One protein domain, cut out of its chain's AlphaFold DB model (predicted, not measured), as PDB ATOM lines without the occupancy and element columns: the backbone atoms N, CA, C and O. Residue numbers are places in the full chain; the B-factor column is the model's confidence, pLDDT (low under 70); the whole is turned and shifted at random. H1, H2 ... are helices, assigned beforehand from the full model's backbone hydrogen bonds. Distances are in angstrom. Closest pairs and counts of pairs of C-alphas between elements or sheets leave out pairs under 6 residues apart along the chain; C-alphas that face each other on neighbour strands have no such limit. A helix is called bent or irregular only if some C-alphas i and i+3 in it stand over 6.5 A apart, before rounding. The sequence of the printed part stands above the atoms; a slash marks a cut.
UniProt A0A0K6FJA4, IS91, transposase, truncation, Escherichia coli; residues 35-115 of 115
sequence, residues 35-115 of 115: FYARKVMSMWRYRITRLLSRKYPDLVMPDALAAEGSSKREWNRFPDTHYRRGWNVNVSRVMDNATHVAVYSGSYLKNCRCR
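Overview. This is residues 35 to 115 of the 115 residues of the protein "IS91, transposase, truncation" of Escherichia coli (UniProt A0A0K6FJA4). A long helix, H1, has the shorter helix H3 folded back side by side with it, and the small helix H2 makes a corner with H3 near the far end of H1. From the end of H3 a long link without a named element, residues 84 to 97, runs back toward the beginning of H1 and on to an arm, residues 95 to 115, which sticks out with H4 in it and stands free of the rest. The printed part has 81 residues, with four named helices in the order H1, H2, H3, H4 and no named strand; the class is all helix. The whole is only just loose, close to extended, with a radius of gyration of the C-alphas of 17.5 A, and its flat outline spans 48 by 38 by 19 A.

Along the chain. H1, the longest helix, holds residues 37 to 58 and measures 30.9 A from its first C-alpha at (3.122, -2.911, -41.663) to its last at (4.431, -16.711, -14.065). It is irregular, with C-alphas 54 and 57 at 7.6 A. H3, residues 72 to 83, is 16.6 A long. H2, residues 63 to 69, is 8.9 A long and irregular too, with C-alphas 64 and 67 at 7.9 A. H4, residues 98 to 109, is 16.8 A long and ends with C-alpha 109 at (25.435, -9.496, -30.648).

Arrangement. H1 and H3 touch, and their closest C-alphas, those of Thr 49 and Pro 79, are 5.3 A apart. They run opposite ways at a shallow tilt of 15 degrees. H2 and H3 touch only at the corner by their link, where the closest C-alphas, those of Glu 68 and Trp 75, are 4.9 A apart. These two helices are about perpendicular, at 81 degrees, and H3 touches H2 with residues 74 to 78 alone. H1 and H2 are only just apart, with their closest C-alphas at 8.3 A. H4 is apart from H1, H2 and H3. The O i to N i+4 pairs within hydrogen-bond range are 16 of 18 in H1, 6 of 8 in H3 and 6 of 8 in H4; H2 has 1 of 3, beside 3 of its 4 O i to N i+3 pairs.

Size, cuts and confidence. The C-alphas of Ser 70 and Asp 96, the two farthest apart, are separated by 48.5 A. Without residues 95 to 115 the body has 60 residues and spans 42 by 20 by 17 A. The printed part has no cut and ends at Arg 115, the chain's last residue. The links from H1 to H2 and from H2 to H3 are tight, while the link from H3 to H4 is long, with 14 residues. The mean pLDDT of the printed part is 81.4, and residues 98 to 115 are under 70.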
ATOM      1  N   PHE A  35       4.623  -8.429 -46.124       85.12
ATOM      2  CA  PHE A  35       4.232  -8.009 -44.787       85.12
ATOM      3  C   PHE A  35       3.689  -6.584 -44.811       85.12
ATOM      4  O   PHE A  35       4.427  -5.612 -44.940       85.12
ATOM      5  N   TYR A  36       2.379  -6.447 -44.627       87.12
ATOM      6  CA  TYR A  36       1.755  -5.135 -44.493       87.12
ATOM      7  C   TYR A  36       1.978  -4.589 -43.082       87.12
ATOM      8  O   TYR A  36       1.395  -5.110 -42.127       87.12
ATOM      9  N   ALA A  37       2.755  -3.510 -42.950       86.62
ATOM     10  CA  ALA A  37       3.122  -2.911 -41.663       86.62
ATOM     11  C   ALA A  37       1.922  -2.700 -40.724       86.62
ATOM     12  O   ALA A  37       1.961  -3.110 -39.567       86.62
ATOM     13  N   ARG A  38       0.799  -2.176 -41.234       87.12
ATOM     14  CA  ARG A  38      -0.430  -1.964 -40.444       87.12
ATOM     15  C   ARG A  38      -1.021  -3.266 -39.881       87.12
ATOM     16  O   ARG A  38      -1.497  -3.283 -38.742       87.12
ATOM     17  N   LYS A  39      -0.980  -4.365 -40.648       90.06
ATOM     18  CA  LYS A  39      -1.456  -5.687 -40.200       90.06
ATOM     19  C   LYS A  39      -0.486  -6.298 -39.192       90.06
ATOM     20  O   LYS A  39      -0.930  -6.775 -38.151       90.06
ATOM     21  N   VAL A  40       0.817  -6.228 -39.471       89.50
ATOM     22  CA  VAL A  40       1.868  -6.704 -38.558       89.50
ATOM     23  C   VAL A  40       1.774  -5.982 -37.220       89.50
ATOM     24  O   VAL A  40       1.725  -6.638 -36.192       89.50
ATOM     25  N   MET A  41       1.652  -4.656 -37.223       89.62
ATOM     26  CA  MET A  41       1.503  -3.840 -36.018       89.62
ATOM     27  C   MET A  41       0.264  -4.226 -35.203       89.62
ATOM     28  O   MET A  41       0.361  -4.435 -33.997       89.62
ATOM     29  N   SER A  42      -0.890  -4.380 -35.862       89.62
ATOM     30  CA  SER A  42      -2.134  -4.797 -35.200       89.62
ATOM     31  C   SER A  42      -1.995  -6.176 -34.549       89.62
ATOM     32  O   SER A  42      -2.364  -6.358 -33.388       89.62
ATOM     33  N   MET A  43      -1.411  -7.134 -35.276       91.62
ATOM     34  CA  MET A  43      -1.177  -8.490 -34.779       91.62
ATOM     35  C   MET A  43      -0.134  -8.526 -33.668       91.62
ATOM     36  O   MET A  43      -0.345  -9.204 -32.667       91.62
ATOM     37  N   TRP A  44       0.965  -7.793 -33.819       89.88
ATOM     38  CA  TRP A  44       2.022  -7.672 -32.823       89.88
ATOM     39  C   TRP A  44       1.457  -7.159 -31.505       89.88
ATOM     40  O   TRP A  44       1.576  -7.826 -30.480       89.88
ATOM     41  N   ARG A  45       0.732  -6.038 -31.558       91.00
ATOM     42  CA  ARG A  45       0.081  -5.437 -30.395       91.00
ATOM     43  C   ARG A  45      -0.837  -6.431 -29.685       91.00
ATOM     44  O   ARG A  45      -0.698  -6.631 -28.485       91.00
ATOM     45  N   TYR A  46      -1.716  -7.103 -30.429       91.81
ATOM     46  CA  TYR A  46      -2.603  -8.132 -29.877       91.81
ATOM     47  C   TYR A  46      -1.842  -9.308 -29.249       91.81
ATOM     48  O   TYR A  46      -2.216  -9.801 -28.187       91.81
ATOM     49  N   ARG A  47      -0.779  -9.791 -29.902       93.25
ATOM     50  CA  ARG A  47      -0.008 -10.942 -29.417       93.25
ATOM     51  C   ARG A  47       0.756 -10.611 -28.142       93.25
ATOM     52  O   ARG A  47       0.748 -11.444 -27.240       93.25
ATOM     53  N   ILE A  48       1.354  -9.425 -28.048       91.50
ATOM     54  CA  ILE A  48       2.080  -8.988 -26.852       91.50
ATOM     55  C   ILE A  48       1.128  -8.804 -25.673       91.50
ATOM     56  O   ILE A  48       1.368  -9.389 -24.619       91.50
ATOM     57  N   THR A  49       0.017  -8.082 -25.840       91.81
ATOM     58  CA  THR A  49      -0.933  -7.886 -24.731       91.81
ATOM     59  C   THR A  49      -1.534  -9.210 -24.271       91.81
ATOM     60  O   THR A  49      -1.541  -9.504 -23.079       91.81
ATOM     61  N   ARG A  50      -1.923 -10.082 -25.210       93.44
ATOM     62  CA  ARG A  50      -2.414 -11.429 -24.890       93.44
ATOM     63  C   ARG A  50      -1.366 -12.288 -24.183       93.44
ATOM     64  O   ARG A  50      -1.732 -13.076 -23.311       93.44
ATOM     65  N   LEU A  51      -0.095 -12.191 -24.574       94.25
ATOM     66  CA  LEU A  51       0.998 -12.913 -23.923       94.25
ATOM     67  C   LEU A  51       1.154 -12.452 -22.471       94.25
ATOM     68  O   LEU A  51       1.137 -13.296 -21.579       94.25
ATOM     69  N   LEU A  52       1.221 -11.139 -22.237       93.19
ATOM     70  CA  LEU A  52       1.346 -10.550 -20.900       93.19
ATOM     71  C   LEU A  52       0.171 -10.932 -19.991       93.19
ATOM     72  O   LEU A  52       0.383 -11.355 -18.857       93.19
ATOM     73  N   SER A  53      -1.065 -10.873 -20.491       93.25
ATOM     74  CA  SER A  53      -2.248 -11.296 -19.727       93.25
ATOM     75  C   SER A  53      -2.236 -12.784 -19.368       93.25
ATOM     76  O   SER A  53      -2.693 -13.173 -18.295       93.25
ATOM     77  N   ARG A  54      -1.734 -13.643 -20.267       95.38
ATOM     78  CA  ARG A  54      -1.654 -15.097 -20.037       95.38
ATOM     79  C   ARG A  54      -0.547 -15.476 -19.072       95.38
ATOM     80  O   ARG A  54      -0.732 -16.406 -18.300       95.38
ATOM     81  N   LYS A  55       0.583 -14.776 -19.150       95.38
ATOM     82  CA  LYS A  55       1.771 -15.049 -18.349       95.38
ATOM     83  C   LYS A  55       1.744 -14.426 -16.966       95.38
ATOM     84  O   LYS A  55       2.622 -14.757 -16.192       95.38
ATOM     85  N   TYR A  56       0.724 -13.637 -16.626       95.38
ATOM     86  CA  TYR A  56       0.553 -13.061 -15.289       95.38
ATOM     87  C   TYR A  56       0.897 -14.000 -14.112       95.38
ATOM     88  O   TYR A  56       1.656 -13.559 -13.259       95.38
ATOM     89  N   PRO A  57       0.441 -15.273 -14.064       95.00
ATOM     90  CA  PRO A  57       0.778 -16.174 -12.953       95.00
ATOM     91  C   PRO A  57       2.273 -16.508 -12.841       95.00
ATOM     92  O   PRO A  57       2.731 -16.889 -11.772       95.00
ATOM     93  N   ASP A  58       3.012 -16.372 -13.942       95.56
ATOM     94  CA  ASP A  58       4.431 -16.711 -14.065       95.56
ATOM     95  C   ASP A  58       5.338 -15.463 -13.968       95.56
ATOM     96  O   ASP A  58       6.561 -15.579 -14.051       95.56
ATOM     97  N   LEU A  59       4.766 -14.253 -13.890       91.12
ATOM     98  CA  LEU A  59       5.533 -13.006 -13.921       91.12
ATOM     99  C   LEU A  59       6.039 -12.638 -12.525       91.12
ATOM    100  O   LEU A  59       5.264 -12.504 -11.581       91.12
ATOM    101  N   VAL A  60       7.340 -12.367 -12.426       92.88
ATOM    102  CA  VAL A  60       7.919 -11.680 -11.269       92.88
ATOM    103  C   VAL A  60       7.651 -10.187 -11.436       92.88
ATOM    104  O   VAL A  60       8.175  -9.561 -12.360       92.88
ATOM    105  N   MET A  61       6.803  -9.633 -10.571       91.94
ATOM    106  CA  MET A  61       6.445  -8.217 -10.620       91.94
ATOM    107  C   MET A  61       7.543  -7.373  -9.971       91.94
ATOM    108  O   MET A  61       7.860  -7.607  -8.807       91.94
ATOM    109  N   PRO A  62       8.129  -6.398 -10.689       91.81
ATOM    110  CA  PRO A  62       9.036  -5.444 -10.069       91.81
ATOM    111  C   PRO A  62       8.256  -4.507  -9.139       91.81
ATOM    112  O   PRO A  62       7.101  -4.188  -9.421       91.81
ATOM    113  N   ASP A  63       8.904  -3.991  -8.093       93.81
ATOM    114  CA  ASP A  63       8.271  -3.093  -7.109       93.81
ATOM    115  C   ASP A  63       7.615  -1.866  -7.757       93.81
ATOM    116  O   ASP A  63       6.533  -1.438  -7.361       93.81
ATOM    117  N   ALA A  64       8.225  -1.346  -8.828       92.62
ATOM    118  CA  ALA A  64       7.693  -0.230  -9.609       92.62
ATOM    119  C   ALA A  64       6.332  -0.517 -10.276       92.62
ATOM    120  O   ALA A  64       5.675   0.419 -10.718       92.62
ATOM    121  N   LEU A  65       5.927  -1.789 -10.374       91.56
ATOM    122  CA  LEU A  65       4.645  -2.246 -10.921       91.56
ATOM    123  C   LEU A  65       3.805  -2.998  -9.876       91.56
ATOM    124  O   LEU A  65       2.904  -3.756 -10.237       91.56
ATOM    125  N   ALA A  66       4.094  -2.842  -8.579       92.81
ATOM    126  CA  ALA A  66       3.390  -3.573  -7.525       92.81
ATOM    127  C   ALA A  66       1.876  -3.278  -7.511       92.81
ATOM    128  O   ALA A  66       1.070  -4.182  -7.284       92.81
ATOM    129  N   ALA A  67       1.476  -2.035  -7.806       92.19
ATOM    130  CA  ALA A  67       0.070  -1.639  -7.860       92.19
ATOM    131  C   ALA A  67      -0.672  -2.340  -9.012       92.19
ATOM    132  O   ALA A  67      -1.726  -2.947  -8.805       92.19
ATOM    133  N   GLU A  68      -0.094  -2.324 -10.211       93.50
ATOM    134  CA  GLU A  68      -0.612  -3.006 -11.397       93.50
ATOM    135  C   GLU A  68      -0.581  -4.529 -11.230       93.50
ATOM    136  O   GLU A  68      -1.481  -5.228 -11.689       93.50
ATOM    137  N   GLY A  69       0.438  -5.059 -10.555       93.38
ATOM    138  CA  GLY A  69       0.630  -6.484 -10.301       93.38
ATOM    139  C   GLY A  69      -0.259  -7.068  -9.200       93.38
ATOM    140  O   GLY A  69      -0.338  -8.292  -9.086       93.38
ATOM    141  N   SER A  70      -0.955  -6.227  -8.427       93.69
ATOM    142  CA  SER A  70      -1.716  -6.607  -7.222       93.69
ATOM    143  C   SER A  70      -2.797  -7.670  -7.447       93.69
ATOM    144  O   SER A  70      -3.144  -8.422  -6.539       93.69
ATOM    145  N   SER A  71      -3.348  -7.755  -8.658       94.81
ATOM    146  CA  SER A  71      -4.263  -8.821  -9.053       94.81
ATOM    147  C   SER A  71      -4.266  -9.005 -10.564       94.81
ATOM    148  O   SER A  71      -3.930  -8.094 -11.316       94.81
ATOM    149  N   LYS A  72      -4.765 -10.148 -11.044       93.81
ATOM    150  CA  LYS A  72      -4.950 -10.385 -12.487       93.81
ATOM    151  C   LYS A  72      -5.842  -9.327 -13.147       93.81
ATOM    152  O   LYS A  72      -5.674  -9.020 -14.326       93.81
ATOM    153  N   ARG A  73      -6.824  -8.800 -12.407       94.56
ATOM    154  CA  ARG A  73      -7.738  -7.762 -12.896       94.56
ATOM    155  C   ARG A  73      -7.000  -6.443 -13.095       94.56
ATOM    156  O   ARG A  73      -7.126  -5.864 -14.171       94.56
ATOM    157  N   GLU A  74      -6.246  -6.003 -12.090       94.38
ATOM    158  CA  GLU A  74      -5.433  -4.785 -12.188       94.38
ATOM    159  C   GLU A  74      -4.354  -4.942 -13.256       94.38
ATOM    160  O   GLU A  74      -4.227  -4.085 -14.130       94.38
ATOM    161  N   TRP A  75      -3.708  -6.109 -13.303       94.81
ATOM    162  CA  TRP A  75      -2.705  -6.398 -14.312       94.81
ATOM    163  C   TRP A  75      -3.278  -6.282 -15.708       94.81
ATOM    164  O   TRP A  75      -2.646  -5.666 -16.544       94.81
ATOM    165  N   ASN A  76      -4.474  -6.808 -15.983       93.88
ATOM    166  CA  ASN A  76      -5.063  -6.724 -17.322       93.88
ATOM    167  C   ASN A  76      -5.448  -5.297 -17.740       93.88
ATOM    168  O   ASN A  76      -5.464  -5.013 -18.937       93.88
ATOM    169  N   ARG A  77      -5.675  -4.368 -16.799       92.88
ATOM    170  CA  ARG A  77      -5.898  -2.952 -17.143       92.88
ATOM    171  C   ARG A  77      -4.652  -2.299 -17.734       92.88
ATOM    172  O   ARG A  77      -4.776  -1.426 -18.598       92.88
ATOM    173  N   PHE A  78      -3.465  -2.724 -17.305       90.50
ATOM    174  CA  PHE A  78      -2.193  -2.201 -17.793       90.50
ATOM    175  C   PHE A  78      -1.984  -2.437 -19.310       90.50
ATOM    176  O   PHE A  78      -1.975  -1.456 -20.064       90.50
ATOM    177  N   PRO A  79      -1.901  -3.681 -19.836       90.81
ATOM    178  CA  PRO A  79      -1.729  -3.935 -21.258       90.81
ATOM    179  C   PRO A  79      -2.926  -3.443 -22.078       90.81
ATOM    180  O   PRO A  79      -2.713  -3.033 -23.215       90.81
ATOM    181  N   ASP A  80      -4.146  -3.401 -21.532       89.62
ATOM    182  CA  ASP A  80      -5.315  -2.832 -22.220       89.62
ATOM    183  C   ASP A  80      -5.175  -1.322 -22.449       89.62
ATOM    184  O   ASP A  80      -5.485  -0.812 -23.532       89.62
ATOM    185  N   THR A  81      -4.652  -0.594 -21.462       88.50
ATOM    186  CA  THR A  81      -4.353   0.837 -21.605       88.50
ATOM    187  C   THR A  81      -3.280   1.056 -22.672       88.50
ATOM    188  O   THR A  81      -3.415   1.936 -23.527       88.50
ATOM    189  N   HIS A  82      -2.247   0.210 -22.694       85.56
ATOM    190  CA  HIS A  82      -1.208   0.252 -23.724       85.56
ATOM    191  C   HIS A  82      -1.700  -0.211 -25.103       85.56
ATOM    192  O   HIS A  82      -1.223   0.300 -26.119       85.56
ATOM    193  N   TYR A  83      -2.687  -1.106 -25.177       86.19
ATOM    194  CA  TYR A  83      -3.299  -1.552 -26.432       86.19
ATOM    195  C   TYR A  83      -3.946  -0.389 -27.198       86.19
ATOM    196  O   TYR A  83      -3.927  -0.358 -28.429       86.19
ATOM    197  N   ARG A  84      -4.500   0.594 -26.482       84.38
ATOM    198  CA  ARG A  84      -5.169   1.760 -27.083       84.38
ATOM    199  C   ARG A  84      -4.201   2.834 -27.581       84.38
ATOM    200  O   ARG A  84      -4.610   3.694 -28.354       84.38
ATOM    201  N   ARG A  85      -2.928   2.788 -27.177       85.69
ATOM    202  CA  ARG A  85      -1.900   3.731 -27.642       85.69
ATOM    203  C   ARG A  85      -1.438   3.390 -29.064       85.69
ATOM    204  O   ARG A  85      -1.658   2.281 -29.559       85.69
ATOM    205  N   GLY A  86      -0.790   4.351 -29.723       79.69
ATOM    206  CA  GLY A  86      -0.076   4.110 -30.976       79.69
ATOM    207  C   GLY A  86       1.154   3.232 -30.734       79.69
ATOM    208  O   GLY A  86       1.904   3.472 -29.791       79.69
ATOM    209  N   TRP A  87       1.344   2.204 -31.562       83.00
ATOM    210  CA  TRP A  87       2.531   1.343 -31.540       83.00
ATOM    211  C   TRP A  87       3.320   1.584 -32.818       83.00
ATOM    212  O   TRP A  87       2.749   1.527 -33.900       83.00
ATOM    213  N   ASN A  88       4.628   1.800 -32.714       78.69
ATOM    214  CA  ASN A  88       5.483   1.938 -33.885       78.69
ATOM    215  C   ASN A  88       6.157   0.597 -34.174       78.69
ATOM    216  O   ASN A  88       7.040   0.164 -33.441       78.69
ATOM    217  N   VAL A  89       5.725  -0.067 -35.246       79.38
ATOM    218  CA  VAL A  89       6.414  -1.229 -35.817       79.38
ATOM    219  C   VAL A  89       6.922  -0.819 -37.186       79.38
ATOM    220  O   VAL A  89       6.130  -0.594 -38.102       79.38
ATOM    221  N   ASN A  90       8.240  -0.702 -37.312       81.88
ATOM    222  CA  ASN A  90       8.879  -0.458 -38.593       81.88
ATOM    223  C   ASN A  90       9.060  -1.795 -39.322       81.88
ATOM    224  O   ASN A  90       9.684  -2.711 -38.790       81.88
ATOM    225  N   VAL A  91       8.513  -1.903 -40.531       83.25
ATOM    226  CA  VAL A  91       8.775  -3.029 -41.429       83.25
ATOM    227  C   VAL A  91       9.691  -2.513 -42.525       83.25
ATOM    228  O   VAL A  91       9.262  -1.774 -43.412       83.25
ATOM    229  N   SER A  92      10.966  -2.875 -42.435       80.81
ATOM    230  CA  SER A  92      11.966  -2.508 -43.432       80.81
ATOM    231  C   SER A  92      11.672  -3.163 -44.782       80.81
ATOM    232  O   SER A  92      11.000  -4.195 -44.865       80.81
ATOM    233  N   ARG A  93      12.203  -2.568 -45.858       80.06
ATOM    234  CA  ARG A  93      12.174  -3.186 -47.188       80.06
ATOM    235  C   ARG A  93      12.857  -4.553 -47.147       80.06
ATOM    236  O   ARG A  93      13.804  -4.754 -46.389       80.06
ATOM    237  N   VAL A  94      12.375  -5.465 -47.987       77.19
ATOM    238  CA  VAL A  94      13.035  -6.757 -48.196       77.19
ATOM    239  C   VAL A  94      14.440  -6.483 -48.717       77.19
ATOM    240  O   VAL A  94      14.602  -5.773 -49.707       77.19
ATOM    241  N   MET A  95      15.438  -7.008 -48.014       74.00
ATOM    242  CA  MET A  95      16.830  -6.961 -48.445       74.00
ATOM    243  C   MET A  95      17.126  -8.202 -49.289       74.00
ATOM    244  O   MET A  95      16.686  -9.300 -48.953       74.00
ATOM    245  N   ASP A  96      17.861  -8.016 -50.377       70.25
ATOM    246  CA  ASP A  96      18.275  -9.050 -51.333       70.25
ATOM    247  C   ASP A  96      19.505  -9.848 -50.867       70.25
ATOM    248  O   ASP A  96      19.731 -10.969 -51.319       70.25
ATOM    249  N   ASN A  97      20.274  -9.315 -49.914       72.31
ATOM    250  CA  ASN A  97      21.501  -9.931 -49.418       72.31
ATOM    251  C   ASN A  97      21.353 -10.477 -47.987       72.31
ATOM    252  O   ASN A  97      21.610  -9.779 -47.001       72.31
ATOM    253  N   ALA A  98      20.990 -11.756 -47.870       66.00
ATOM    254  CA  ALA A  98      20.842 -12.446 -46.586       66.00
ATOM    255  C   ALA A  98      22.129 -12.443 -45.734       66.00
ATOM    256  O   ALA A  98      22.054 -12.313 -44.511       66.00
ATOM    257  N   THR A  99      23.307 -12.517 -46.363       65.62
ATOM    258  CA  THR A  99      24.609 -12.466 -45.677       65.62
ATOM    259  C   THR A  99      24.812 -11.121 -44.990       65.62
ATOM    260  O   THR A  99      25.222 -11.073 -43.833       65.62
ATOM    261  N   HIS A 100      24.453 -10.024 -45.656       65.56
ATOM    262  CA  HIS A 100      24.528  -8.689 -45.073       65.56
ATOM    263  C   HIS A 100      23.572  -8.530 -43.880       65.56
ATOM    264  O   HIS A 100      23.972  -7.993 -42.849       65.56
ATOM    265  N   VAL A 101      22.348  -9.073 -43.957       65.81
ATOM    266  CA  VAL A 101      21.397  -9.074 -42.824       65.81
ATOM    267  C   VAL A 101      21.946  -9.853 -41.632       65.81
ATOM    268  O   VAL A 101      21.853  -9.386 -40.494       65.81
ATOM    269  N   ALA A 102      22.527 -11.026 -41.884       65.19
ATOM    270  CA  ALA A 102      23.104 -11.873 -40.847       65.19
ATOM    271  C   ALA A 102      24.324 -11.212 -40.186       65.19
ATOM    272  O   ALA A 102      24.413 -11.186 -38.959       65.19
ATOM    273  N   VAL A 103      25.223 -10.614 -40.974       64.25
ATOM    274  CA  VAL A 103      26.406  -9.896 -40.473       64.25
ATOM    275  C   VAL A 103      26.007  -8.642 -39.694       64.25
ATOM    276  O   VAL A 103      26.502  -8.437 -38.586       64.25
ATOM    277  N   TYR A 104      25.078  -7.838 -40.218       65.06
ATOM    278  CA  TYR A 104      24.566  -6.651 -39.530       65.06
ATOM    279  C   TYR A 104      23.922  -7.033 -38.196       65.06
ATOM    280  O   TYR A 104      24.311  -6.507 -37.156       65.06
ATOM    281  N   SER A 105      23.033  -8.027 -38.192       62.44
ATOM    282  CA  SER A 105      22.402  -8.527 -36.963       62.44
ATOM    283  C   SER A 105      23.430  -9.101 -35.979       62.44
ATOM    284  O   SER A 105      23.327  -8.875 -34.774       62.44
ATOM    285  N   GLY A 106      24.456  -9.794 -36.482       60.03
ATOM    286  CA  GLY A 106      25.547 -10.353 -35.684       60.03
ATOM    287  C   GLY A 106      26.477  -9.301 -35.073       60.03
ATOM    288  O   GLY A 106      26.985  -9.506 -33.971       60.03
ATOM    289  N   SER A 107      26.671  -8.152 -35.726       59.56
ATOM    290  CA  SER A 107      27.494  -7.055 -35.190       59.56
ATOM    291  C   SER A 107      26.954  -6.504 -33.865       59.56
ATOM    292  O   SER A 107      27.724  -6.145 -32.975       59.56
ATOM    293  N   TYR A 108      25.635  -6.539 -33.683       57.16
ATOM    294  CA  TYR A 108      24.984  -6.119 -32.449       57.16
ATOM    295  C   TYR A 108      25.043  -7.162 -31.327       57.16
ATOM    296  O   TYR A 108      25.008  -6.786 -30.160       57.16
ATOM    297  N   LEU A 109      25.188  -8.454 -31.652       55.78
ATOM    298  CA  LEU A 109      25.435  -9.496 -30.648       55.78
ATOM    299  C   LEU A 109      26.822  -9.338 -30.005       55.78
ATOM    300  O   LEU A 109      26.994  -9.656 -28.831       55.78
ATOM    301  N   LYS A 110      27.807  -8.805 -30.744       51.69
ATOM    302  CA  LYS A 110      29.185  -8.622 -30.254       51.69
ATOM    303  C   LYS A 110      29.334  -7.528 -29.190       51.69
ATOM    304  O   LYS A 110      30.303  -7.566 -28.436       51.69
ATOM    305  N   ASN A 111      28.393  -6.587 -29.102       45.12
ATOM    306  CA  ASN A 111      28.502  -5.428 -28.211       45.12
ATOM    307  C   ASN A 111      27.736  -5.567 -26.884       45.12
ATOM    308  O   ASN A 111      27.748  -4.632 -26.086       45.12
ATOM    309  N   CYS A 112      27.161  -6.733 -26.577       39.72
ATOM    310  CA  CYS A 112      26.746  -7.066 -25.210       39.72
ATOM    311  C   CYS A 112      27.968  -7.462 -24.359       39.72
ATOM    312  O   CYS A 112      28.071  -8.592 -23.890       39.72
ATOM    313  N   ARG A 113      28.923  -6.545 -24.168       31.09
ATOM    314  CA  ARG A 113      29.829  -6.630 -23.019       31.09
ATOM    315  C   ARG A 113      29.143  -5.909 -21.871       31.09
ATOM    316  O   ARG A 113      28.993  -4.692 -21.921       31.09
ATOM    317  N   CYS A 114      28.719  -6.670 -20.865       32.03
ATOM    318  CA  CYS A 114      28.482  -6.128 -19.534       32.03
ATOM    319  C   CYS A 114      29.719  -5.304 -19.145       32.03
ATOM    320  O   CYS A 114      30.836  -5.825 -19.167       32.03
ATOM    321  N   ARG A 115      29.519  -4.016 -18.885       32.84
ATOM    322  CA  ARG A 115      30.379  -3.266 -17.977       32.84
ATOM    323  C   ARG A 115      29.701  -3.273 -16.623       32.84
ATOM    324  O   ARG A 115      28.454  -3.163 -16.626       32.84
TER     325      ARG A 115